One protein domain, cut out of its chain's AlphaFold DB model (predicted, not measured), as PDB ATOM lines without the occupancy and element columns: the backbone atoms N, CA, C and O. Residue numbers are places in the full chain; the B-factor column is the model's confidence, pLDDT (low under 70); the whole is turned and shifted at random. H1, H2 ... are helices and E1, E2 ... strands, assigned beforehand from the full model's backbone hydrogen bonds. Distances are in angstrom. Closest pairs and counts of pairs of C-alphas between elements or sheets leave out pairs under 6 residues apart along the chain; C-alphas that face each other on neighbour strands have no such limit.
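AT A GLANCE: This is residues 45 to 94 of the 94 residues of an uncharacterized protein of Arthrobacter terricola (UniProt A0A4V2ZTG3). A strongly twisted sheet of E1, E2 and E3 makes one part of a long, flat outline, and the helix H1 lies toward one end, only grazing the sheet, with the E1 to E2 turn at the other. The 50 printed residues hold three strands, then one helix, of mixed class; the sheet, order E1 - E2 - E3, is a meander, each strand the antiparallel neighbour of the one before. The whole is loose, radius of gyration of the C-alphas 12.7 A, spanning 41 by 24 by 12 A.

IN THESE COORDINATES: Find C-alpha 48 at (41.531, 28.381, 27.662); E1 runs to 53, 14.6 A. E2, residues 60 to 69, covers 18.1 A and bends by 99 degrees at residue 66. E3 is residues 75 to 77, 6.4 A. H1, residues 81 to 89, 12.3 A, ends at C-alpha (38.594, 16.646, 12.621).

HOW THE PARTS SIT: E1 and E2 form a hairpin, at 127 degrees; look at N 51 and O 62, 2.9 A, within hydrogen-bond range. E2 and E3 form another, at 114 degrees, with N 65 and O 76 at 2.9 A. H1 is on the sheet but only grazes it, with residues 81 to 83. In H1 every O i to N i+4 pair is within hydrogen-bond range.

THE WHOLE: The farthest C-alphas, of Gly 56 and Gly 91, are 41.2 A apart. The printed part has no cut and no long link; pLDDT is under 70 at residue 73 and residues 92 to 94.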
ATOM      1  N   VAL A  45      39.181  32.207  19.180       91.69
ATOM      2  CA  VAL A  45      38.021  32.566  20.019       91.69
ATOM      3  C   VAL A  45      37.837  31.579  21.171       91.69
ATOM      4  O   VAL A  45      37.442  31.951  22.279       91.69
ATOM      5  N   HIS A  46      38.095  30.303  20.911       92.69
ATOM      6  CA  HIS A  46      37.951  29.239  21.886       92.69
ATOM      7  C   HIS A  46      39.288  28.967  22.570       92.69
ATOM      8  O   HIS A  46      39.789  27.858  22.465       92.69
ATOM      9  N   ASP A  47      39.850  29.944  23.282       90.44
ATOM     10  CA  ASP A  47      41.047  29.731  24.106       90.44
ATOM     11  C   ASP A  47      40.687  29.353  25.557       90.44
ATOM     12  O   ASP A  47      39.569  29.584  26.045       90.44
ATOM     13  N   SER A  48      41.645  28.743  26.254       93.25
ATOM     14  CA  SER A  48      41.531  28.381  27.662       93.25
ATOM     15  C   SER A  48      41.918  29.550  28.571       93.25
ATOM     16  O   SER A  48      42.963  30.169  28.398       93.25
ATOM     17  N   THR A  49      41.131  29.797  29.614       92.56
ATOM     18  CA  THR A  49      41.500  30.696  30.714       92.56
ATOM     19  C   THR A  49      41.374  29.981  32.051       92.56
ATOM     20  O   THR A  49      40.601  29.031  32.196       92.56
ATOM     21  N   ASP A  50      42.130  30.440  33.042       94.56
ATOM     22  CA  ASP A  50      41.932  30.013  34.423       94.56
ATOM     23  C   ASP A  50      40.715  30.717  35.029       94.56
ATOM     24  O   ASP A  50      40.535  31.926  34.872       94.56
ATOM     25  N   ALA A  51      39.890  29.957  35.744       90.88
ATOM     26  CA  ALA A  51      38.751  30.458  36.497       90.88
ATOM     27  C   ALA A  51      38.713  29.832  37.895       90.88
ATOM     28  O   ALA A  51      39.011  28.648  38.078       90.88
ATOM     29  N   ILE A  52      38.314  30.629  38.888       90.56
ATOM     30  CA  ILE A  52      38.055  30.144  40.244       90.56
ATOM     31  C   ILE A  52      36.615  29.647  40.294       90.56
ATOM     32  O   ILE A  52      35.669  30.421  40.160       90.56
ATOM     33  N   MET A  53      36.442  28.351  40.516       85.56
ATOM     34  CA  MET A  53      35.132  27.756  40.735       85.56
ATOM     35  C   MET A  53      34.832  27.669  42.233       85.56
ATOM     36  O   MET A  53      35.699  27.295  43.020       85.56
ATOM     37  N   ASN A  54      33.583  27.962  42.607       85.44
ATOM     38  CA  ASN A  54      33.082  27.999  43.989       85.44
ATOM     39  C   ASN A  54      33.851  28.958  44.926       85.44
ATOM     40  O   ASN A  54      34.296  28.518  45.995       85.44
ATOM     41  N   PRO A  55      33.990  30.253  44.562       83.62
ATOM     42  CA  PRO A  55      34.650  31.250  45.405       83.62
ATOM     43  C   PRO A  55      34.043  31.286  46.818       83.62
ATOM     44  O   PRO A  55      32.822  31.253  46.988       83.62
ATOM     45  N   GLY A  56      34.894  31.322  47.842       88.38
ATOM     46  CA  GLY A  56      34.518  31.407  49.256       88.38
ATOM     47  C   GLY A  56      33.998  30.115  49.899       88.38
ATOM     48  O   GLY A  56      33.538  30.157  51.041       88.38
ATOM     49  N   ARG A  57      34.038  28.967  49.207       84.38
ATOM     50  CA  ARG A  57      33.700  27.652  49.792       84.38
ATOM     51  C   ARG A  57      34.770  26.602  49.497       84.38
ATOM     52  O   ARG A  57      35.708  26.440  50.266       84.38
ATOM     53  N   HIS A  58      34.606  25.881  48.391       86.69
ATOM     54  CA  HIS A  58      35.492  24.812  47.932       86.69
ATOM     55  C   HIS A  58      36.208  25.283  46.673       86.69
ATOM     56  O   HIS A  58      35.958  24.775  45.576       86.69
ATOM     57  N   GLU A  59      37.024  26.319  46.847       92.88
ATOM     58  CA  GLU A  59      37.702  26.991  45.748       92.88
ATOM     59  C   GLU A  59      38.612  26.027  44.999       92.88
ATOM     60  O   GLU A  59      39.437  25.323  45.588       92.88
ATOM     61  N   ARG A  60      38.459  26.006  43.679       90.88
ATOM     62  CA  ARG A  60      39.352  25.277  42.785       90.88
ATOM     63  C   ARG A  60      39.651  26.117  41.558       90.88
ATOM     64  O   ARG A  60      38.735  26.686  40.964       90.88
ATOM     65  N   LEU A  61      40.921  26.158  41.176       92.56
ATOM     66  CA  LEU A  61      41.329  26.712  39.893       92.56
ATOM     67  C   LEU A  61      41.050  25.666  38.813       92.56
ATOM     68  O   LEU A  61      41.503  24.525  38.919       92.56
ATOM     69  N   VAL A  62      40.274  26.035  37.804       92.88
ATOM     70  CA  VAL A  62      39.941  25.166  36.672       92.88
ATOM     71  C   VAL A  62      40.158  25.913  35.368       92.88
ATOM     72  O   VAL A  62      39.948  27.122  35.298       92.88
ATOM     73  N   LYS A  63      40.543  25.180  34.322       94.62
ATOM     74  CA  LYS A  63      40.582  25.713  32.962       94.62
ATOM     75  C   LYS A  63      39.183  25.684  32.359       94.62
ATOM     76  O   LYS A  63      38.502  24.652  32.396       94.62
ATOM     77  N   VAL A  64      38.773  26.806  31.790       93.06
ATOM     78  CA  VAL A  64      37.489  26.975  31.105       93.06
ATOM     79  C   VAL A  64      37.688  27.652  29.753       93.06
ATOM     80  O   VAL A  64      38.714  28.284  29.521       93.06
ATOM     81  N   CYS A  65      36.730  27.494  28.844       93.31
ATOM     82  CA  CYS A  65      36.777  28.080  27.504       93.31
ATOM     83  C   CYS A  65      36.137  29.470  27.471       93.31
ATOM     84  O   CYS A  65      34.956  29.587  27.795       93.31
ATOM     85  N   VAL A  66      36.867  30.480  26.987       85.94
ATOM     86  CA  VAL A  66      36.365  31.864  26.872       85.94
ATOM     87  C   VAL A  66      35.280  32.003  25.791       85.94
ATOM     88  O   VAL A  66      34.344  32.787  25.919       85.94
ATOM     89  N   GLY A  67      35.354  31.203  24.728       87.00
ATOM     90  CA  GLY A  67      34.369  31.236  23.643       87.00
ATOM     91  C   GLY A  67      33.030  30.565  23.976       87.00
ATOM     92  O   GLY A  67      32.052  30.769  23.263       87.00
ATOM     93  N   CYS A  68      32.962  29.748  25.035       88.38
ATOM     94  CA  CYS A  68      31.787  28.927  25.366       88.38
ATOM     95  C   CYS A  68      31.110  29.316  26.689       88.38
ATOM     96  O   CYS A  68      30.522  28.455  27.345       88.38
ATOM     97  N   GLY A  69      31.204  30.580  27.102       79.81
ATOM     98  CA  GLY A  69      30.380  31.089  28.199       79.81
ATOM     99  C   GLY A  69      28.890  31.047  27.841       79.81
ATOM    100  O   GLY A  69      28.519  31.278  26.691       79.81
ATOM    101  N   THR A  70      28.035  30.730  28.807       72.31
ATOM    102  CA  THR A  70      26.574  30.837  28.687       72.31
ATOM    103  C   THR A  70      26.083  32.153  29.297       72.31
ATOM    104  O   THR A  70      26.759  32.754  30.132       72.31
ATOM    105  N   ASP A  71      24.896  32.614  28.890       71.06
ATOM    106  CA  ASP A  71      24.333  33.913  29.310       71.06
ATOM    107  C   ASP A  71      24.082  34.024  30.828       71.06
ATOM    108  O   ASP A  71      23.970  35.121  31.372       71.06
ATOM    109  N   ASP A  72      24.006  32.891  31.529       72.69
ATOM    110  CA  ASP A  72      23.910  32.797  32.990       72.69
ATOM    111  C   ASP A  72      25.281  32.876  33.698       72.69
ATOM    112  O   ASP A  72      25.359  32.740  34.919       72.69
ATOM    113  N   GLY A  73      26.363  33.108  32.947       69.12
ATOM    114  CA  GLY A  73      27.726  33.252  33.456       69.12
ATOM    115  C   GLY A  73      28.445  31.930  33.727       69.12
ATOM    116  O   GLY A  73      29.552  31.949  34.276       69.12
ATOM    117  N   ASN A  74      27.856  30.788  33.359       80.12
ATOM    118  CA  ASN A  74      28.540  29.504  33.450       80.12
ATOM    119  C   ASN A  74      29.547  29.342  32.306       80.12
ATOM    120  O   ASN A  74      29.280  29.636  31.143       80.12
ATOM    121  N   TRP A  75      30.729  28.838  32.640       85.44
ATOM    122  CA  TRP A  75      31.783  28.579  31.670       85.44
ATOM    123  C   TRP A  75      31.918  27.081  31.425       85.44
ATOM    124  O   TRP A  75      31.912  26.286  32.366       85.44
ATOM    125  N   GLN A  76      32.086  26.687  30.163       90.44
ATOM    126  CA  GLN A  76      32.397  25.299  29.833       90.44
ATOM    127  C   GLN A  76      33.828  24.954  30.243       90.44
ATOM    128  O   GLN A  76      34.758  25.723  29.995       90.44
ATOM    129  N   HIS A  77      34.009  23.769  30.823       91.38
ATOM    130  CA  HIS A  77      35.337  23.241  31.112       91.38
ATOM    131  C   HIS A  77      36.156  23.072  29.830       91.38
ATOM    132  O   HIS A  77      35.630  22.730  28.771       91.38
ATOM    133  N   TRP A  78      37.456  23.327  29.942       92.69
ATOM    134  CA  TRP A  78      38.404  23.111  28.860       92.69
ATOM    135  C   TRP A  78      38.912  21.654  28.832       92.69
ATOM    136  O   TRP A  78      39.206  21.121  29.905       92.69
ATOM    137  N   PRO A  79      39.106  21.028  27.650       93.62
ATOM    138  CA  PRO A  79      38.721  21.513  26.322       93.62
ATOM    139  C   PRO A  79      37.199  21.515  26.147       93.62
ATOM    140  O   PRO A  79      36.512  20.581  26.553       93.62
ATOM    141  N   CYS A  80      36.671  22.575  25.532       92.44
ATOM    142  CA  CYS A  80      35.236  22.652  25.258       92.44
ATOM    143  C   CYS A  80      34.841  21.745  24.076       92.44
ATOM    144  O   CYS A  80      35.694  21.428  23.240       92.44
ATOM    145  N   PRO A  81      33.546  21.394  23.928       91.44
ATOM    146  CA  PRO A  81      33.082  20.513  22.855       91.44
ATOM    147  C   PRO A  81      33.486  20.955  21.439       91.44
ATOM    148  O   PRO A  81      33.789  20.109  20.601       91.44
ATOM    149  N   THR A  82      33.547  22.267  21.174       91.62
ATOM    150  CA  THR A  82      34.003  22.807  19.883       91.62
ATOM    151  C   THR A  82      35.463  22.455  19.609       91.62
ATOM    152  O   THR A  82      35.778  21.944  18.538       91.62
ATOM    153  N   ILE A  83      36.347  22.676  20.583       93.38
ATOM    154  CA  ILE A  83      37.777  22.374  20.449       93.38
ATOM    155  C   ILE A  83      37.999  20.875  20.322       93.38
ATOM    156  O   ILE A  83      38.775  20.448  19.473       93.38
ATOM    157  N   THR A  84      37.273  20.059  21.089       92.00
ATOM    158  CA  THR A  84      37.310  18.601  20.930       92.00
ATOM    159  C   THR A  84      36.941  18.184  19.506       92.00
ATOM    160  O   THR A  84      37.648  17.377  18.903       92.00
ATOM    161  N   ALA A  85      35.874  18.756  18.937       89.50
ATOM    162  CA  ALA A  85      35.437  18.441  17.580       89.50
ATOM    163  C   ALA A  85      36.449  18.883  16.509       89.50
ATOM    164  O   ALA A  85      36.727  18.118  15.585       89.50
ATOM    165  N   VAL A  86      37.020  20.087  16.633       90.50
ATOM    166  CA  VAL A  86      38.040  20.602  15.703       90.50
ATOM    167  C   VAL A  86      39.305  19.748  15.757       90.50
ATOM    168  O   VAL A  86      39.793  19.320  14.714       90.50
ATOM    169  N   THR A  87      39.803  19.444  16.956       88.31
ATOM    170  CA  THR A  87      41.005  18.621  17.149       88.31
ATOM    171  C   THR A  87      40.824  17.232  16.538       88.31
ATOM    172  O   THR A  87      41.659  16.811  15.736       88.31
ATOM    173  N   ALA A  88      39.679  16.581  16.780       86.19
ATOM    174  CA  ALA A  88      39.353  15.297  16.160       86.19
ATOM    175  C   ALA A  88      39.295  15.382  14.621       86.19
ATOM    176  O   ALA A  88      39.827  14.514  13.929       86.19
ATOM    177  N   ALA A  89      38.695  16.442  14.069       81.56
ATOM    178  CA  ALA A  89      38.594  16.646  12.621       81.56
ATOM    179  C   ALA A  89      39.953  16.886  11.940       81.56
ATOM    180  O   ALA A  89      40.125  16.537  10.773       81.56
ATOM    181  N   LEU A  90      40.924  17.452  12.661       82.19
ATOM    182  CA  LEU A  90      42.295  17.655  12.183       82.19
ATOM    183  C   LEU A  90      43.164  16.388  12.267       82.19
ATOM    184  O   LEU A  90      44.337  16.431  11.898       82.19
ATOM    185  N   GLY A  91      42.614  15.263  12.735       77.62
ATOM    186  CA  GLY A  91      43.371  14.033  12.980       77.62
ATOM    187  C   GLY A  91      44.140  14.045  14.302       77.62
ATOM    188  O   GLY A  91      44.955  13.158  14.543       77.62
ATOM    189  N   GLY A  92      43.882  15.030  15.165       62.53
ATOM    190  CA  GLY A  92      44.286  15.014  16.563       62.53
ATOM    191  C   GLY A  92      43.278  14.198  17.363       62.53
ATOM    192  O   GLY A  92      42.349  14.738  17.954       62.53
ATOM    193  N   GLY A  93      43.418  12.884  17.344       49.12
ATOM    194  CA  GLY A  93      42.665  11.988  18.208       49.12
ATOM    195  C   GLY A  93      43.524  10.772  18.493       49.12
ATOM    196  O   GLY A  93      43.973  10.122  17.551       49.12
ATOM    197  N   GLU A  94      43.799  10.545  19.774       45.41
ATOM    198  CA  GLU A  94      44.412   9.320  20.302       45.41
ATOM    199  C   GLU A  94      43.562   8.078  19.990       45.41
ATOM    200  O   GLU A  94      42.312   8.199  19.984       45.41
TER     201      GLU A  94